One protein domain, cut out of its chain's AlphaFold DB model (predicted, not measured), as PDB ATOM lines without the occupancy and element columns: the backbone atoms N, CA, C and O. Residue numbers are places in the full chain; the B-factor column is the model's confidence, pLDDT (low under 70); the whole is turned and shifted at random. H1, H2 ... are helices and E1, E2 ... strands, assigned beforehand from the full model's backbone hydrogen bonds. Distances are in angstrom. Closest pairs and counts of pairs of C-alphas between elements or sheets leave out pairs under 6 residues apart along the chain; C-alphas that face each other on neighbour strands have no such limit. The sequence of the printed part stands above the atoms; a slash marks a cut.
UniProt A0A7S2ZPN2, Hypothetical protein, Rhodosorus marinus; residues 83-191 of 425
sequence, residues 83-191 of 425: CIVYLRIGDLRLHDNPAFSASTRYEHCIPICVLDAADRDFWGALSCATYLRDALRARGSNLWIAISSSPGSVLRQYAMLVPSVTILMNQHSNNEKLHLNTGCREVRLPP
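AT A GLANCE: This is residues 83 to 191 of the 425 residues of the protein "Hypothetical protein" of Rhodosorus marinus (UniProt A0A7S2ZPN2). A strongly twisted five-stranded sheet forms the middle layer of this domain, with H1 and H2 over different parts of one face and H3 covering part of the other. Four strands, E1 to E4, run the same way, while E5 folds back beside E4 after a long loop, residues 171 to 183. The printed part has 109 residues with three named helices and five named strands, in the order E1, H1, E2, H2, E3, H3, E4, E5. The sheet is mixed, in the order E3, E2, E1, E4, E5, and the class is mixed, helices and strands. The whole is compact and rounded, with a radius of gyration of the C-alphas of 13.3 A and spans of 36 by 29 by 27 A.

IN THESE COORDINATES: E1, residues 83 to 87, begins with C-alpha 83 at (180.875, 175.187, 176.859) and is 12.6 A long. H1, residues 98 to 103, is a helix of six residues. E2, residues 108 to 115, is the longest strand, 22.8 A from first to last C-alpha. H2, residues 122 to 137, is the longest helix; it begins with C-alpha 122 at (163.030, 191.182, 186.044) and is 22.0 A long. E3, residues 144 to 147, has four residues. H3, residues 151 to 161, is 15.9 A long, and E4, residues 165 to 170, is 16.5 A long. E5, residues 184 to 188, is 12.8 A long and ends with C-alpha 188 at (176.420, 172.874, 168.760).

HOW THE PARTS SIT: E1 is an inner strand and parallel to E2 at 28 degrees, with N 85 and O 110 within hydrogen-bond range at 3.0 A. E1 is also parallel to E4 at 29 degrees, with N 86 and O 168 at 2.8 A. The edge strand E3 is parallel to E2 at 23 degrees, with N 113 and O 144 at 2.8 A. The other edge strand, E5, is antiparallel to E4 at 155 degrees; the two form a hairpin, with N 167 and O 187 at 2.9 A. H1 is on the sheet at a height of 7.1 A, over E4 and along the strands, at 7 degrees to E4 on the local plane. The closest C-alphas of H1 and E4 are those of Ala 99 and Met 169, 5.3 A apart. H2 is on the same face at a height of 9.6 A, along the strands and over E2, only just not over E3, on which 2 of its 16 C-alphas fall. Its closest C-alphas to E2 are those of Phe 122 and Leu 115, 6.9 A apart. H3 is on the opposite face; its closest C-alphas to E2 are those of Pro 151 and Val 114, 5.8 A apart. The sheet with helices on both faces makes three layers. E1, H1, E2 and E2, H2, E3 are strand-helix-strand units, two parallel neighbour strands with a helix between them in the chain, and each crossover is right-handed. E3, H3, E4 is a split unit, with E2 and E1 between its strands in the sheet, and its crossover is also right-handed. The three helices are apart from one another. In H1, H2 and H3 every O i to N i+4 pair is within hydrogen-bond range.

THE WHOLE: The two C-alphas farthest apart are those of Gly 124 and Pro 191, at 36.2 A. The printed part has no cut. The link from E4 to E5 is long, with 13 residues. The mean pLDDT of the printed part is 89.2, and residues 174 to 183 and residue 191 are under 70.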
ATOM      1  N   CYS A  83     182.328 175.124 176.916       96.25
ATOM      2  CA  CYS A  83     180.875 175.187 176.859       96.25
ATOM      3  C   CYS A  83     180.330 176.461 177.502       96.25
ATOM      4  O   CYS A  83     180.854 176.959 178.500       96.25
ATOM      5  N   ILE A  84     179.222 176.953 176.954       96.94
ATOM      6  CA  ILE A  84     178.403 178.000 177.564       96.94
ATOM      7  C   ILE A  84     177.204 177.332 178.233       96.94
ATOM      8  O   ILE A  84     176.429 176.650 177.565       96.94
ATOM      9  N   VAL A  85     177.012 177.564 179.531       97.50
ATOM     10  CA  VAL A  85     175.799 177.140 180.247       97.50
ATOM     11  C   VAL A  85     174.825 178.309 180.265       97.50
ATOM     12  O   VAL A  85     175.022 179.279 180.993       97.50
ATOM     13  N   TYR A  86     173.777 178.233 179.446       97.94
ATOM     14  CA  TYR A  86     172.760 179.274 179.355       97.94
ATOM     15  C   TYR A  86     171.654 179.062 180.395       97.94
ATOM     16  O   TYR A  86     170.879 178.105 180.315       97.94
ATOM     17  N   LEU A  87     171.566 179.985 181.353       97.12
ATOM     18  CA  LEU A  87     170.598 179.983 182.445       97.12
ATOM     19  C   LEU A  87     169.456 180.963 182.170       97.12
ATOM     20  O   LEU A  87     169.673 182.164 181.997       97.12
ATOM     21  N   ARG A  88     168.228 180.442 182.170       95.19
ATOM     22  CA  ARG A  88     166.994 181.216 181.982       95.19
ATOM     23  C   ARG A  88     166.356 181.581 183.319       95.19
ATOM     24  O   ARG A  88     166.658 180.982 184.355       95.19
ATOM     25  N   ILE A  89     165.413 182.521 183.277       92.69
ATOM     26  CA  ILE A  89     164.513 182.802 184.398       92.69
ATOM     27  C   ILE A  89     163.717 181.521 184.699       92.69
ATOM     28  O   ILE A  89     162.900 181.087 183.894       92.69
ATOM     29  N   GLY A  90     164.009 180.888 185.839       89.75
ATOM     30  CA  GLY A  90     163.464 179.580 186.239       89.75
ATOM     31  C   GLY A  90     164.526 178.504 186.503       89.75
ATOM     32  O   GLY A  90     164.278 177.582 187.281       89.75
ATOM     33  N   ASP A  91     165.728 178.670 185.943       93.88
ATOM     34  CA  ASP A  91     166.857 177.732 186.056       93.88
ATOM     35  C   ASP A  91     168.045 178.307 186.851       93.88
ATOM     36  O   ASP A  91     169.151 177.769 186.801       93.88
ATOM     37  N   LEU A  92     167.836 179.398 187.597       95.75
ATOM     38  CA  LEU A  92     168.862 180.085 188.398       95.75
ATOM     39  C   LEU A  92     169.238 179.298 189.667       95.75
ATOM     40  O   LEU A  92     169.063 179.767 190.790       95.75
ATOM     41  N   ARG A  93     169.746 178.076 189.491       94.88
ATOM     42  CA  ARG A  93     170.187 177.179 190.563       94.88
ATOM     43  C   ARG A  93     171.403 176.355 190.142       94.88
ATOM     44  O   ARG A  93     171.535 175.994 188.974       94.88
ATOM     45  N   LEU A  94     172.260 176.033 191.114       94.06
ATOM     46  CA  LEU A  94     173.399 175.119 190.929       94.06
ATOM     47  C   LEU A  94     172.997 173.658 191.126       94.06
ATOM     48  O   LEU A  94     173.445 172.787 190.390       94.06
ATOM     49  N   HIS A  95     172.159 173.399 192.130       91.50
ATOM     50  CA  HIS A  95     171.712 172.055 192.479       91.50
ATOM     51  C   HIS A  95     170.623 171.577 191.517       91.50
ATOM     52  O   HIS A  95     169.783 172.372 191.086       91.50
ATOM     53  N   ASP A  96     170.660 170.287 191.177       91.44
ATOM     54  CA  ASP A  96     169.717 169.631 190.263       91.44
ATOM     55  C   ASP A  96     169.505 170.425 188.966       91.44
ATOM     56  O   ASP A  96     168.380 170.675 188.510       91.44
ATOM     57  N   ASN A  97     170.622 170.902 188.409       94.81
ATOM     58  CA  ASN A  97     170.660 171.608 187.143       94.81
ATOM     59  C   ASN A  97     171.380 170.735 186.098       94.81
ATOM     60  O   ASN A  97     172.611 170.628 186.124       94.81
ATOM     61  N   PRO A  98     170.636 170.092 185.185       93.88
ATOM     62  CA  PRO A  98     171.206 169.141 184.240       93.88
ATOM     63  C   PRO A  98     172.171 169.798 183.248       93.88
ATOM     64  O   PRO A  98     173.115 169.136 182.823       93.88
ATOM     65  N   ALA A  99     172.010 171.088 182.927       95.75
ATOM     66  CA  ALA A  99     172.981 171.820 182.115       95.75
ATOM     67  C   ALA A  99     174.339 171.973 182.825       95.75
ATOM     68  O   ALA A  99     175.370 171.720 182.206       95.75
ATOM     69  N   PHE A 100     174.356 172.293 184.127       95.44
ATOM     70  CA  PHE A 100     175.595 172.303 184.922       95.44
ATOM     71  C   PHE A 100     176.174 170.897 185.121       95.44
ATOM     72  O   PHE A 100     177.384 170.708 185.100       95.44
ATOM     73  N   SER A 101     175.328 169.877 185.279       94.31
ATOM     74  CA  SER A 101     175.817 168.496 185.350       94.31
ATOM     75  C   SER A 101     176.453 168.047 184.034       94.31
ATOM     76  O   SER A 101     177.410 167.279 184.067       94.31
ATOM     77  N   ALA A 102     175.933 168.493 182.889       94.06
ATOM     78  CA  ALA A 102     176.492 168.187 181.577       94.06
ATOM     79  C   ALA A 102     177.769 168.989 181.282       94.06
ATOM     80  O   ALA A 102     178.626 168.503 180.541       94.06
ATOM     81  N   SER A 103     177.924 170.180 181.874       95.75
ATOM     82  CA  SER A 103     179.091 171.041 181.656       95.75
ATOM     83  C   SER A 103     180.383 170.479 182.247       95.75
ATOM     84  O   SER A 103     181.456 170.862 181.805       95.75
ATOM     85  N   THR A 104     180.306 169.530 183.186       94.25
ATOM     86  CA  THR A 104     181.483 168.845 183.763       94.25
ATOM     87  C   THR A 104     182.271 168.014 182.745       94.25
ATOM     88  O   THR A 104     183.398 167.616 183.015       94.25
ATOM     89  N   ARG A 105     181.694 167.754 181.563       93.44
ATOM     90  CA  ARG A 105     182.363 167.072 180.443       93.44
ATOM     91  C   ARG A 105     183.313 167.981 179.657       93.44
ATOM     92  O   ARG A 105     184.026 167.479 178.794       93.44
ATOM     93  N   TYR A 106     183.275 169.286 179.913       93.94
ATOM     94  CA  TYR A 106     184.029 170.313 179.201       93.94
ATOM     95  C   TYR A 106     185.113 170.890 180.115       93.94
ATOM     96  O   TYR A 106     184.933 170.963 181.330       93.94
ATOM     97  N   GLU A 107     186.235 171.311 179.533       92.81
ATOM     98  CA  GLU A 107     187.370 171.854 180.295       92.81
ATOM     99  C   GLU A 107     187.072 173.265 180.816       92.81
ATOM    100  O   GLU A 107     187.437 173.634 181.934       92.81
ATOM    101  N   HIS A 108     186.343 174.047 180.017       94.25
ATOM    102  CA  HIS A 108     185.955 175.409 180.352       94.25
ATOM    103  C   HIS A 108     184.439 175.565 180.303       94.25
ATOM    104  O   HIS A 108     183.800 175.274 179.295       94.25
ATOM    105  N   CYS A 109     183.857 176.071 181.389       95.94
ATOM    106  CA  CYS A 109     182.429 176.342 181.490       95.94
ATOM    107  C   CYS A 109     182.192 177.830 181.751       95.94
ATOM    108  O   CYS A 109     182.644 178.369 182.762       95.94
ATOM    109  N   ILE A 110     181.440 178.477 180.863       97.25
ATOM    110  CA  ILE A 110     181.070 179.890 180.960       97.25
ATOM    111  C   ILE A 110     179.564 179.969 181.232       97.25
ATOM    112  O   ILE A 110     178.762 179.851 180.300       97.25
ATOM    113  N   PRO A 111     179.133 180.126 182.495       97.81
ATOM    114  CA  PRO A 111     177.724 180.304 182.792       97.81
ATOM    115  C   PRO A 111     177.284 181.719 182.399       97.81
ATOM    116  O   PRO A 111     177.899 182.715 182.789       97.81
ATOM    117  N   ILE A 112     176.205 181.803 181.622       98.06
ATOM    118  CA  ILE A 112     175.623 183.053 181.127       98.06
ATOM    119  C   ILE A 112     174.135 183.075 181.468       98.06
ATOM    120  O   ILE A 112     173.402 182.138 181.159       98.06
ATOM    121  N   CYS A 113     173.674 184.172 182.060       97.94
ATOM    122  CA  CYS A 113     172.267 184.488 182.241       97.94
ATOM    123  C   CYS A 113     171.916 185.718 181.403       97.94
ATOM    124  O   CYS A 113     172.577 186.752 181.503       97.94
ATOM    125  N   VAL A 114     170.876 185.606 180.574       97.69
ATOM    126  CA  VAL A 114     170.327 186.748 179.836       97.69
ATOM    127  C   VAL A 114     168.953 187.068 180.409       97.69
ATOM    128  O   VAL A 114     168.089 186.194 180.447       97.69
ATOM    129  N   LEU A 115     168.782 188.302 180.873       96.94
ATOM    130  CA  LEU A 115     167.546 188.821 181.449       96.94
ATOM    131  C   LEU A 115     166.904 189.806 180.470       96.94
ATOM    132  O   LEU A 115     167.596 190.666 179.921       96.94
ATOM    133  N   ASP A 116     165.592 189.711 180.274       96.44
ATOM    134  CA  ASP A 116     164.842 190.710 179.517       96.44
ATOM    135  C   ASP A 116     164.323 191.789 180.475       96.44
ATOM    136  O   ASP A 116     163.639 191.491 181.454       96.44
ATOM    137  N   ALA A 117     164.638 193.057 180.201       95.69
ATOM    138  CA  ALA A 117     164.136 194.182 180.989       95.69
ATOM    139  C   ALA A 117     162.603 194.329 180.900       95.69
ATOM    140  O   ALA A 117     162.002 194.971 181.760       95.69
ATOM    141  N   ALA A 118     161.970 193.740 179.877       95.12
ATOM    142  CA  ALA A 118     160.519 193.708 179.723       95.12
ATOM    143  C   ALA A 118     159.830 192.615 180.565       95.12
ATOM    144  O   ALA A 118     158.601 192.634 180.695       95.12
ATOM    145  N   ASP A 119     160.578 191.669 181.149       92.31
ATOM    146  CA  ASP A 119     159.991 190.609 181.969       92.31
ATOM    147  C   ASP A 119     159.423 191.170 183.280       92.31
ATOM    148  O   ASP A 119     160.085 191.892 184.025       92.31
ATOM    149  N   ARG A 120     158.191 190.770 183.622       92.62
ATOM    150  CA  ARG A 120     157.513 191.215 184.859       92.62
ATOM    151  C   ARG A 120     158.298 190.880 186.127       92.62
ATOM    152  O   ARG A 120     158.231 191.621 187.101       92.62
ATOM    153  N   ASP A 121     159.041 189.778 186.095       92.19
ATOM    154  CA  ASP A 121     159.838 189.285 187.217       92.19
ATOM    155  C   ASP A 121     161.317 189.726 187.122       92.19
ATOM    156  O   ASP A 121     162.165 189.145 187.800       92.19
ATOM    157  N   PHE A 122     161.650 190.743 186.307       94.06
ATOM    158  CA  PHE A 122     163.030 191.182 186.044       94.06
ATOM    159  C   PHE A 122     163.848 191.410 187.321       94.06
ATOM    160  O   PHE A 122     164.921 190.834 187.477       94.06
ATOM    161  N   TRP A 123     163.332 192.197 188.272       94.25
ATOM    162  CA  TRP A 123     164.050 192.505 189.514       94.25
ATOM    163  C   TRP A 123     164.259 191.273 190.398       94.25
ATOM    164  O   TRP A 123     165.329 191.102 190.979       94.25
ATOM    165  N   GLY A 124     163.268 190.378 190.460       92.75
ATOM    166  CA  GLY A 124     163.395 189.112 191.181       92.75
ATOM    167  C   GLY A 124     164.433 188.196 190.532       92.75
ATOM    168  O   GLY A 124     165.289 187.635 191.216       92.75
ATOM    169  N   ALA A 125     164.406 188.091 189.203       94.62
ATOM    170  CA  ALA A 125     165.375 187.319 188.438       94.62
ATOM    171  C   ALA A 125     166.796 187.889 188.565       94.62
ATOM    172  O   ALA A 125     167.740 187.116 188.726       94.62
ATOM    173  N   LEU A 126     166.950 189.217 188.565       96.69
ATOM    174  CA  LEU A 126     168.231 189.891 188.756       96.69
ATOM    175  C   LEU A 126     168.813 189.596 190.141       96.69
ATOM    176  O   LEU A 126     169.965 189.182 190.232       96.69
ATOM    177  N   SER A 127     168.015 189.715 191.204       94.69
ATOM    178  CA  SER A 127     168.441 189.356 192.564       94.69
ATOM    179  C   SER A 127     168.885 187.891 192.649       94.69
ATOM    180  O   SER A 127     169.987 187.603 193.119       94.69
ATOM    181  N   CYS A 128     168.101 186.959 192.096       95.56
ATOM    182  CA  CYS A 128     168.474 185.543 192.029       95.56
ATOM    183  C   CYS A 128     169.767 185.307 191.229       95.56
ATOM    184  O   CYS A 128     170.615 184.516 191.646       95.56
ATOM    185  N   ALA A 129     169.950 186.003 190.105       96.88
ATOM    186  CA  ALA A 129     171.157 185.907 189.292       96.88
ATOM    187  C   ALA A 129     172.382 186.461 190.036       96.88
ATOM    188  O   ALA A 129     173.443 185.846 189.997       96.88
ATOM    189  N   THR A 130     172.251 187.572 190.768       96.38
ATOM    190  CA  THR A 130     173.352 188.115 191.583       96.38
ATOM    191  C   THR A 130     173.761 187.164 192.706       96.38
ATOM    192  O   THR A 130     174.946 186.880 192.849       96.38
ATOM    193  N   TYR A 131     172.795 186.568 193.409       96.00
ATOM    194  CA  TYR A 131     173.072 185.546 194.417       96.00
ATOM    195  C   TYR A 131     173.780 184.322 193.812       96.00
ATOM    196  O   TYR A 131     174.764 183.819 194.357       96.00
ATOM    197  N   LEU A 132     173.316 183.856 192.648       96.69
ATOM    198  CA  LEU A 132     173.937 182.742 191.935       96.69
ATOM    199  C   LEU A 132     175.361 183.073 191.465       96.69
ATOM    200  O   LEU A 132     176.239 182.211 191.519       96.69
ATOM    201  N   ARG A 133     175.603 184.317 191.034       97.62
ATOM    202  CA  ARG A 133     176.934 184.815 190.670       97.62
ATOM    203  C   ARG A 133     177.888 184.743 191.853       97.62
ATOM    204  O   ARG A 133     178.993 184.238 191.691       97.62
ATOM    205  N   ASP A 134     177.460 185.190 193.028       96.69
ATOM    206  CA  ASP A 134     178.296 185.160 194.231       96.69
ATOM    207  C   ASP A 134     178.586 183.715 194.667       96.69
ATOM    208  O   ASP A 134     179.725 183.378 194.999       96.69
ATOM    209  N   ALA A 135     177.597 182.820 194.552       94.81
ATOM    210  CA  ALA A 135     177.775 181.390 194.799       94.81
ATOM    211  C   ALA A 135     178.758 180.722 193.816       94.81
ATOM    212  O   ALA A 135     179.538 179.858 194.219       94.81
ATOM    213  N   LEU A 136     178.750 181.116 192.536       95.62
ATOM    214  CA  LEU A 136     179.719 180.653 191.533       95.62
ATOM    215  C   LEU A 136     181.115 181.236 191.774       95.62
ATOM    216  O   LEU A 136     182.101 180.507 191.665       95.62
ATOM    217  N   ARG A 137     181.198 182.509 192.179       96.44
ATOM    218  CA  ARG A 137     182.453 183.197 192.510       96.44
ATOM    219  C   ARG A 137     183.165 182.557 193.688       96.44
ATOM    220  O   ARG A 137     184.373 182.345 193.620       96.44
ATOM    221  N   ALA A 138     182.415 182.151 194.709       94.31
ATOM    222  CA  ALA A 138     182.945 181.372 195.826       94.31
ATOM    223  C   ALA A 138     183.543 180.014 195.396       94.31
ATOM    224  O   ALA A 138     184.342 179.440 196.129       94.31
ATOM    225  N   ARG A 139     183.182 179.502 194.209       94.00
ATOM    226  CA  ARG A 139     183.695 178.251 193.622       94.00
ATOM    227  C   ARG A 139     184.737 178.480 192.516       94.00
ATOM    228  O   ARG A 139     185.065 177.541 191.800       94.00
ATOM    229  N   GLY A 140     185.237 179.707 192.351       95.06
ATOM    230  CA  GLY A 140     186.237 180.043 191.330       95.06
ATOM    231  C   GLY A 140     185.685 180.194 189.907       95.06
ATOM    232  O   GLY A 140     186.459 180.251 188.959       95.06
ATOM    233  N   SER A 141     184.363 180.274 189.740       96.31
ATOM    234  CA  SER A 141     183.703 180.550 188.455       96.31
ATOM    235  C   SER A 141     183.015 181.920 188.484       96.31
ATOM    236  O   SER A 141     182.936 182.556 189.527       96.31
ATOM    237  N   ASN A 142     182.504 182.418 187.359       97.38
ATOM    238  CA  ASN A 142     181.768 183.683 187.329       97.38
ATOM    239  C   ASN A 142     180.538 183.580 186.428       97.38
ATOM    240  O   ASN A 142     180.636 183.063 185.317       97.38
ATOM    241  N   LEU A 143     179.400 184.098 186.898       97.69
ATOM    242  CA  LEU A 143     178.174 184.204 186.107       97.69
ATOM    243  C   LEU A 143     178.158 185.524 185.341       97.69
ATOM    244  O   LEU A 143     178.106 186.599 185.944       97.69
ATOM    245  N   TRP A 144     178.119 185.432 184.017       97.75
ATOM    246  CA  TRP A 144     177.918 186.586 183.151       97.75
ATOM    247  C   TRP A 144     176.431 186.911 183.074       97.75
ATOM    248  O   TRP A 144     175.630 186.067 182.678       97.75
ATOM    249  N   ILE A 145     176.060 188.128 183.462       97.81
ATOM    250  CA  ILE A 145     174.677 188.605 183.419       97.81
ATOM    251  C   ILE A 145     174.586 189.649 182.310       97.81
ATOM    252  O   ILE A 145     175.298 190.651 182.347       97.81
ATOM    253  N   ALA A 146     173.719 189.416 181.329       97.50
ATOM    254  CA  ALA A 146     173.439 190.350 180.246       97.50
ATOM    255  C   ALA A 146     171.964 190.757 180.267       97.50
ATOM    256  O   ALA A 146     171.098 189.933 180.555       97.50
ATOM    257  N   ILE A 147     171.679 192.015 179.933       97.50
ATOM    258  CA  ILE A 147     170.313 192.525 179.795       97.50
ATOM    259  C   ILE A 147     170.039 192.705 178.302       97.50
ATOM    260  O   ILE A 147     170.709 193.498 177.645       97.50
ATOM    261  N   SER A 148     169.111 191.928 177.745       97.25
ATOM    262  CA  SER A 148     168.762 191.965 176.320       97.25
ATOM    263  C   SER A 148     167.400 191.322 176.078       97.25
ATOM    264  O   SER A 148     167.117 190.259 176.622       97.25
ATOM    265  N   SER A 149     166.607 191.909 175.181       96.19
ATOM    266  CA  SER A 149     165.348 191.328 174.691       96.19
ATOM    267  C   SER A 149     165.553 190.172 173.703       96.19
ATOM    268  O   SER A 149     164.618 189.461 173.342       96.19
ATOM    269  N   SER A 150     166.790 189.956 173.238       96.69
ATOM    270  CA  SER A 150     167.143 188.866 172.331       96.69
ATOM    271  C   SER A 150     168.271 188.022 172.928       96.69
ATOM    272  O   SER A 150     169.450 188.294 172.689       96.69
ATOM    273  N   PRO A 151     167.959 186.954 173.685       95.44
ATOM    274  CA  PRO A 151     168.993 186.076 174.231       95.44
ATOM    275  C   PRO A 151     169.819 185.398 173.135       95.44
ATOM    276  O   PRO A 151     171.010 185.154 173.313       95.44
ATOM    277  N   GLY A 152     169.217 185.145 171.970       94.62
ATOM    278  CA  GLY A 152     169.910 184.561 170.825       94.62
ATOM    279  C   GLY A 152     171.037 185.438 170.273       94.62
ATOM    280  O   GLY A 152     172.070 184.898 169.879       94.62
ATOM    281  N   SER A 153     170.878 186.768 170.261       95.75
ATOM    282  CA  SER A 153     171.932 187.672 169.779       95.75
ATOM    283  C   SER A 153     173.119 187.708 170.741       95.75
ATOM    284  O   SER A 153     174.259 187.593 170.296       95.75
ATOM    285  N   VAL A 154     172.851 187.762 172.049       95.62
ATOM    286  CA  VAL A 154     173.875 187.737 173.103       95.62
ATOM    287  C   VAL A 154     174.647 186.422 173.063       95.62
ATOM    288  O   VAL A 154     175.870 186.427 172.963       95.62
ATOM    289  N   LEU A 155     173.950 185.281 173.055       95.50
ATOM    290  CA  LEU A 155     174.597 183.969 172.989       95.50
ATOM    291  C   LEU A 155     175.446 183.810 171.725       95.50
ATOM    292  O   LEU A 155     176.539 183.255 171.797       95.50
ATOM    293  N   ARG A 156     174.985 184.334 170.581       94.38
ATOM    294  CA  ARG A 156     175.775 184.346 169.343       94.38
ATOM    295  C   ARG A 156     177.033 185.201 169.492       94.38
ATOM    296  O   ARG A 156     178.091 184.751 169.081       94.38
ATOM    297  N   GLN A 157     176.943 186.389 170.092       93.94
ATOM    298  CA  GLN A 157     178.107 187.248 170.340       93.94
ATOM    299  C   GLN A 157     179.153 186.557 171.220       93.94
ATOM    300  O   GLN A 157     180.318 186.511 170.838       93.94
ATOM    301  N   TYR A 158     178.743 185.944 172.333       92.38
ATOM    302  CA  TYR A 158     179.666 185.201 173.197       92.38
ATOM    303  C   TYR A 158     180.248 183.962 172.513       92.38
ATOM    304  O   TYR A 158     181.437 183.686 172.651       92.38
ATOM    305  N   ALA A 159     179.448 183.244 171.724       92.19
ATOM    306  CA  ALA A 159     179.933 182.098 170.966       92.19
ATOM    307  C   ALA A 159     180.922 182.471 169.848       92.19
ATOM    308  O   ALA A 159     181.696 181.621 169.431       92.19
ATOM    309  N   MET A 160     180.925 183.719 169.361       90.88
ATOM    310  CA  MET A 160     181.947 184.189 168.416       90.88
ATOM    311  C   MET A 160     183.293 184.473 169.092       90.88
ATOM    312  O   MET A 160     184.321 184.438 168.423       90.88
ATOM    313  N   LEU A 161     183.297 184.767 170.396       90.88
ATOM    314  CA  LEU A 161     184.515 185.084 171.150       90.88
ATOM    315  C   LEU A 161     185.275 183.836 171.603       90.88
ATOM    316  O   LEU A 161     186.461 183.921 171.907       90.88
ATOM    317  N   VAL A 162     184.598 182.691 171.665       88.25
ATOM    318  CA  VAL A 162     185.172 181.445 172.167       88.25
ATOM    319  C   VAL A 162     185.140 180.406 171.037       88.25
ATOM    320  O   VAL A 162     184.064 180.085 170.530       88.25
ATOM    321  N   PRO A 163     186.297 179.892 170.589       82.19
ATOM    322  CA  PRO A 163     186.345 178.891 169.529       82.19
ATOM    323  C   PRO A 163     185.722 177.567 170.001       82.19
ATOM    324  O   PRO A 163     185.922 177.155 171.140       82.19
ATOM    325  N   SER A 164     184.978 176.894 169.115       80.19
ATOM    326  CA  SER A 164     184.392 175.559 169.352       80.19
ATOM    327  C   SER A 164     183.494 175.457 170.597       80.19
ATOM    328  O   SER A 164     183.663 174.573 171.431       80.19
ATOM    329  N   VAL A 165     182.505 176.351 170.712       90.56
ATOM    330  CA  VAL A 165     181.572 176.357 171.849       90.56
ATOM    331  C   VAL A 165     180.363 175.465 171.636       90.56
ATOM    332  O   VAL A 165     179.590 175.634 170.686       90.56
ATOM    333  N   THR A 166     180.104 174.629 172.634       95.19
ATOM    334  CA  THR A 166     178.798 173.996 172.820       95.19
ATOM    335  C   THR A 166     177.942 174.799 173.797       95.19
ATOM    336  O   THR A 166     178.388 175.132 174.895       95.19
ATOM    337  N   ILE A 167     176.689 175.090 173.438       96.25
ATOM    338  CA  ILE A 167     175.734 175.738 174.348       96.25
ATOM    339  C   ILE A 167     174.876 174.663 175.019       96.25
ATOM    340  O   ILE A 167     174.165 173.910 174.349       96.25
ATOM    341  N   LEU A 168     174.920 174.622 176.347       96.75
ATOM    342  CA  LEU A 168     174.112 173.759 177.202       96.75
ATOM    343  C   LEU A 168     172.990 174.584 177.831       96.75
ATOM    344  O   LEU A 168     173.232 175.647 178.400       96.75
ATOM    345  N   MET A 169     171.754 174.104 177.743       96.56
ATOM    346  CA  MET A 169     170.606 174.741 178.393       96.56
ATOM    347  C   MET A 169     169.598 173.697 178.863       96.56
ATOM    348  O   MET A 169     169.443 172.649 178.232       96.56
ATOM    349  N   ASN A 170     168.866 173.991 179.934       94.88
ATOM    350  CA  ASN A 170     167.765 173.130 180.356       94.88
ATOM    351  C   ASN A 170     166.618 173.215 179.339       94.88
ATOM    352  O   ASN A 170     166.283 174.283 178.819       94.88
ATOM    353  N   GLN A 171     166.006 172.073 179.028       91.69
ATOM    354  CA  GLN A 171     164.830 172.026 178.168       91.69
ATOM    355  C   GLN A 171     163.624 172.587 178.915       91.69
ATOM    356  O   GLN A 171     163.041 171.914 179.755       91.69
ATOM    357  N   HIS A 172     163.183 173.794 178.583       81.19
ATOM    358  CA  HIS A 172     161.842 174.220 178.967       81.19
ATOM    359  C   HIS A 172     160.823 173.581 178.028       81.19
ATOM    360  O   HIS A 172     160.741 173.929 176.850       81.19
ATOM    361  N   SER A 173     160.044 172.630 178.546       74.44
ATOM    362  CA  SER A 173     158.789 172.262 177.903       74.44
ATOM    363  C   SER A 173     157.852 173.459 178.014       74.44
ATOM    364  O   SER A 173     157.607 173.919 179.124       74.44
ATOM    365  N   ASN A 174     157.286 173.931 176.902       62.22
ATOM    366  CA  ASN A 174     156.295 175.022 176.890       62.22
ATOM    367  C   ASN A 174     155.026 174.725 177.715       62.22
ATOM    368  O   ASN A 174     154.168 175.587 177.873       62.22
ATOM    369  N   ASN A 175     154.892 173.514 178.250       49.03
ATOM    370  CA  ASN A 175     153.863 173.190 179.217       49.03
ATOM    371  C   ASN A 175     154.212 173.865 180.548       49.03
ATOM    372  O   ASN A 175     155.278 173.599 181.093       49.03
ATOM    373  N   GLU A 176     153.294 174.661 181.108       46.56
ATOM    374  CA  GLU A 176     153.385 175.375 182.404       46.56
ATOM    375  C   GLU A 176     153.753 174.504 183.635       46.56
ATOM    376  O   GLU A 176     153.715 174.952 184.785       46.56
ATOM    377  N   LYS A 177     154.063 173.223 183.441       42.12
ATOM    378  CA  LYS A 177     154.563 172.324 184.470       42.12
ATOM    379  C   LYS A 177     156.079 172.479 184.547       42.12
ATOM    380  O   LYS A 177     156.814 172.014 183.683       42.12
ATOM    381  N   LEU A 178     156.534 173.111 185.624       42.41
ATOM    382  CA  LEU A 178     157.940 173.194 186.011       42.41
ATOM    383  C   LEU A 178     158.438 171.771 186.321       42.41
ATOM    384  O   LEU A 178     158.294 171.271 187.436       42.41
ATOM    385  N   HIS A 179     158.926 171.063 185.306       42.19
ATOM    386  CA  HIS A 179     159.538 169.754 185.484       42.19
ATOM    387  C   HIS A 179     160.917 169.970 186.120       42.19
ATOM    388  O   HIS A 179     161.763 170.670 185.576       42.19
ATOM    389  N   LEU A 180     161.145 169.414 187.312       41.12
ATOM    390  CA  LEU A 180     162.468 169.450 187.953       41.12
ATOM    391  C   LEU A 180     163.466 168.507 187.252       41.12
ATOM    392  O   LEU A 180     164.666 168.731 187.341       41.12
ATOM    393  N   ASN A 181     162.958 167.536 186.481       43.50
ATOM    394  CA  ASN A 181     163.708 166.684 185.556       43.50
ATOM    395  C   ASN A 181     163.505 167.151 184.108       43.50
ATOM    396  O   ASN A 181     162.867 166.473 183.302       43.50
ATOM    397  N   THR A 182     163.989 168.341 183.774       57.56
ATOM    398  CA  THR A 182     164.101 168.754 182.372       57.56
ATOM    399  C   THR A 182     165.387 168.184 181.789       57.56
ATOM    400  O   THR A 182     166.429 168.205 182.429       57.56
ATOM    401  N   GLY A 183     165.342 167.620 180.582       66.00
ATOM    402  CA  GLY A 183     166.567 167.166 179.919       66.00
ATOM    403  C   GLY A 183     167.520 168.339 179.655       66.00
ATOM    404  O   GLY A 183     167.084 169.480 179.499       66.00
ATOM    405  N   CYS A 184     168.822 168.072 179.560       80.12
ATOM    406  CA  CYS A 184     169.765 169.038 178.996       80.12
ATOM    407  C   CYS A 184     169.626 169.032 177.466       80.12
ATOM    408  O   CYS A 184     169.615 167.971 176.842       80.12
ATOM    409  N   ARG A 185     169.516 170.208 176.842       85.62
ATOM    410  CA  ARG A 185     169.623 170.372 175.389       85.62
ATOM    411  C   ARG A 185     171.018 170.872 175.053       85.62
ATOM    412  O   ARG A 185     171.418 171.943 175.504       85.62
ATOM    413  N   GLU A 186     171.713 170.100 174.234       86.00
ATOM    414  CA  GLU A 186     172.988 170.480 173.638       86.00
ATOM    415  C   GLU A 186     172.723 171.150 172.286       86.00
ATOM    416  O   GLU A 186     172.025 170.594 171.434       86.00
ATOM    417  N   VAL A 187     173.242 172.360 172.094       85.81
ATOM    418  CA  VAL A 187     173.219 173.057 170.807       85.81
ATOM    419  C   VAL A 187     174.659 173.323 170.407       85.81
ATOM    420  O   VAL A 187     175.329 174.174 170.990       85.81
ATOM    421  N   ARG A 188     175.137 172.587 169.402       83.75
ATOM    422  CA  ARG A 188     176.420 172.874 168.760       83.75
ATOM    423  C   ARG A 188     176.200 173.924 167.695       83.75
ATOM    424  O   ARG A 188     175.374 173.739 166.800       83.75
ATOM    425  N   LEU A 189     176.918 175.031 167.811       78.06
ATOM    426  CA  LEU A 189     176.953 176.011 166.743       78.06
ATOM    427  C   LEU A 189     177.887 175.489 165.643       78.06
ATOM    428  O   LEU A 189     178.924 174.901 165.962       78.06
ATOM    429  N   PRO A 190     177.521 175.641 164.359       76.50
ATOM    430  CA  PRO A 190     178.418 175.270 163.277       76.50
ATOM    431  C   PRO A 190     179.727 176.062 163.414       76.50
ATOM    432  O   PRO A 190     179.676 177.237 163.798       76.50
ATOM    433  N   PRO A 191     180.889 175.451 163.114       69.50
ATOM    434  CA  PRO A 191     182.143 176.187 163.084       69.50
ATOM    435  C   PRO A 191     181.976 177.357 162.114       69.50
ATOM    436  O   PRO A 191     181.546 177.166 160.973       69.50
TER     437      PRO A 191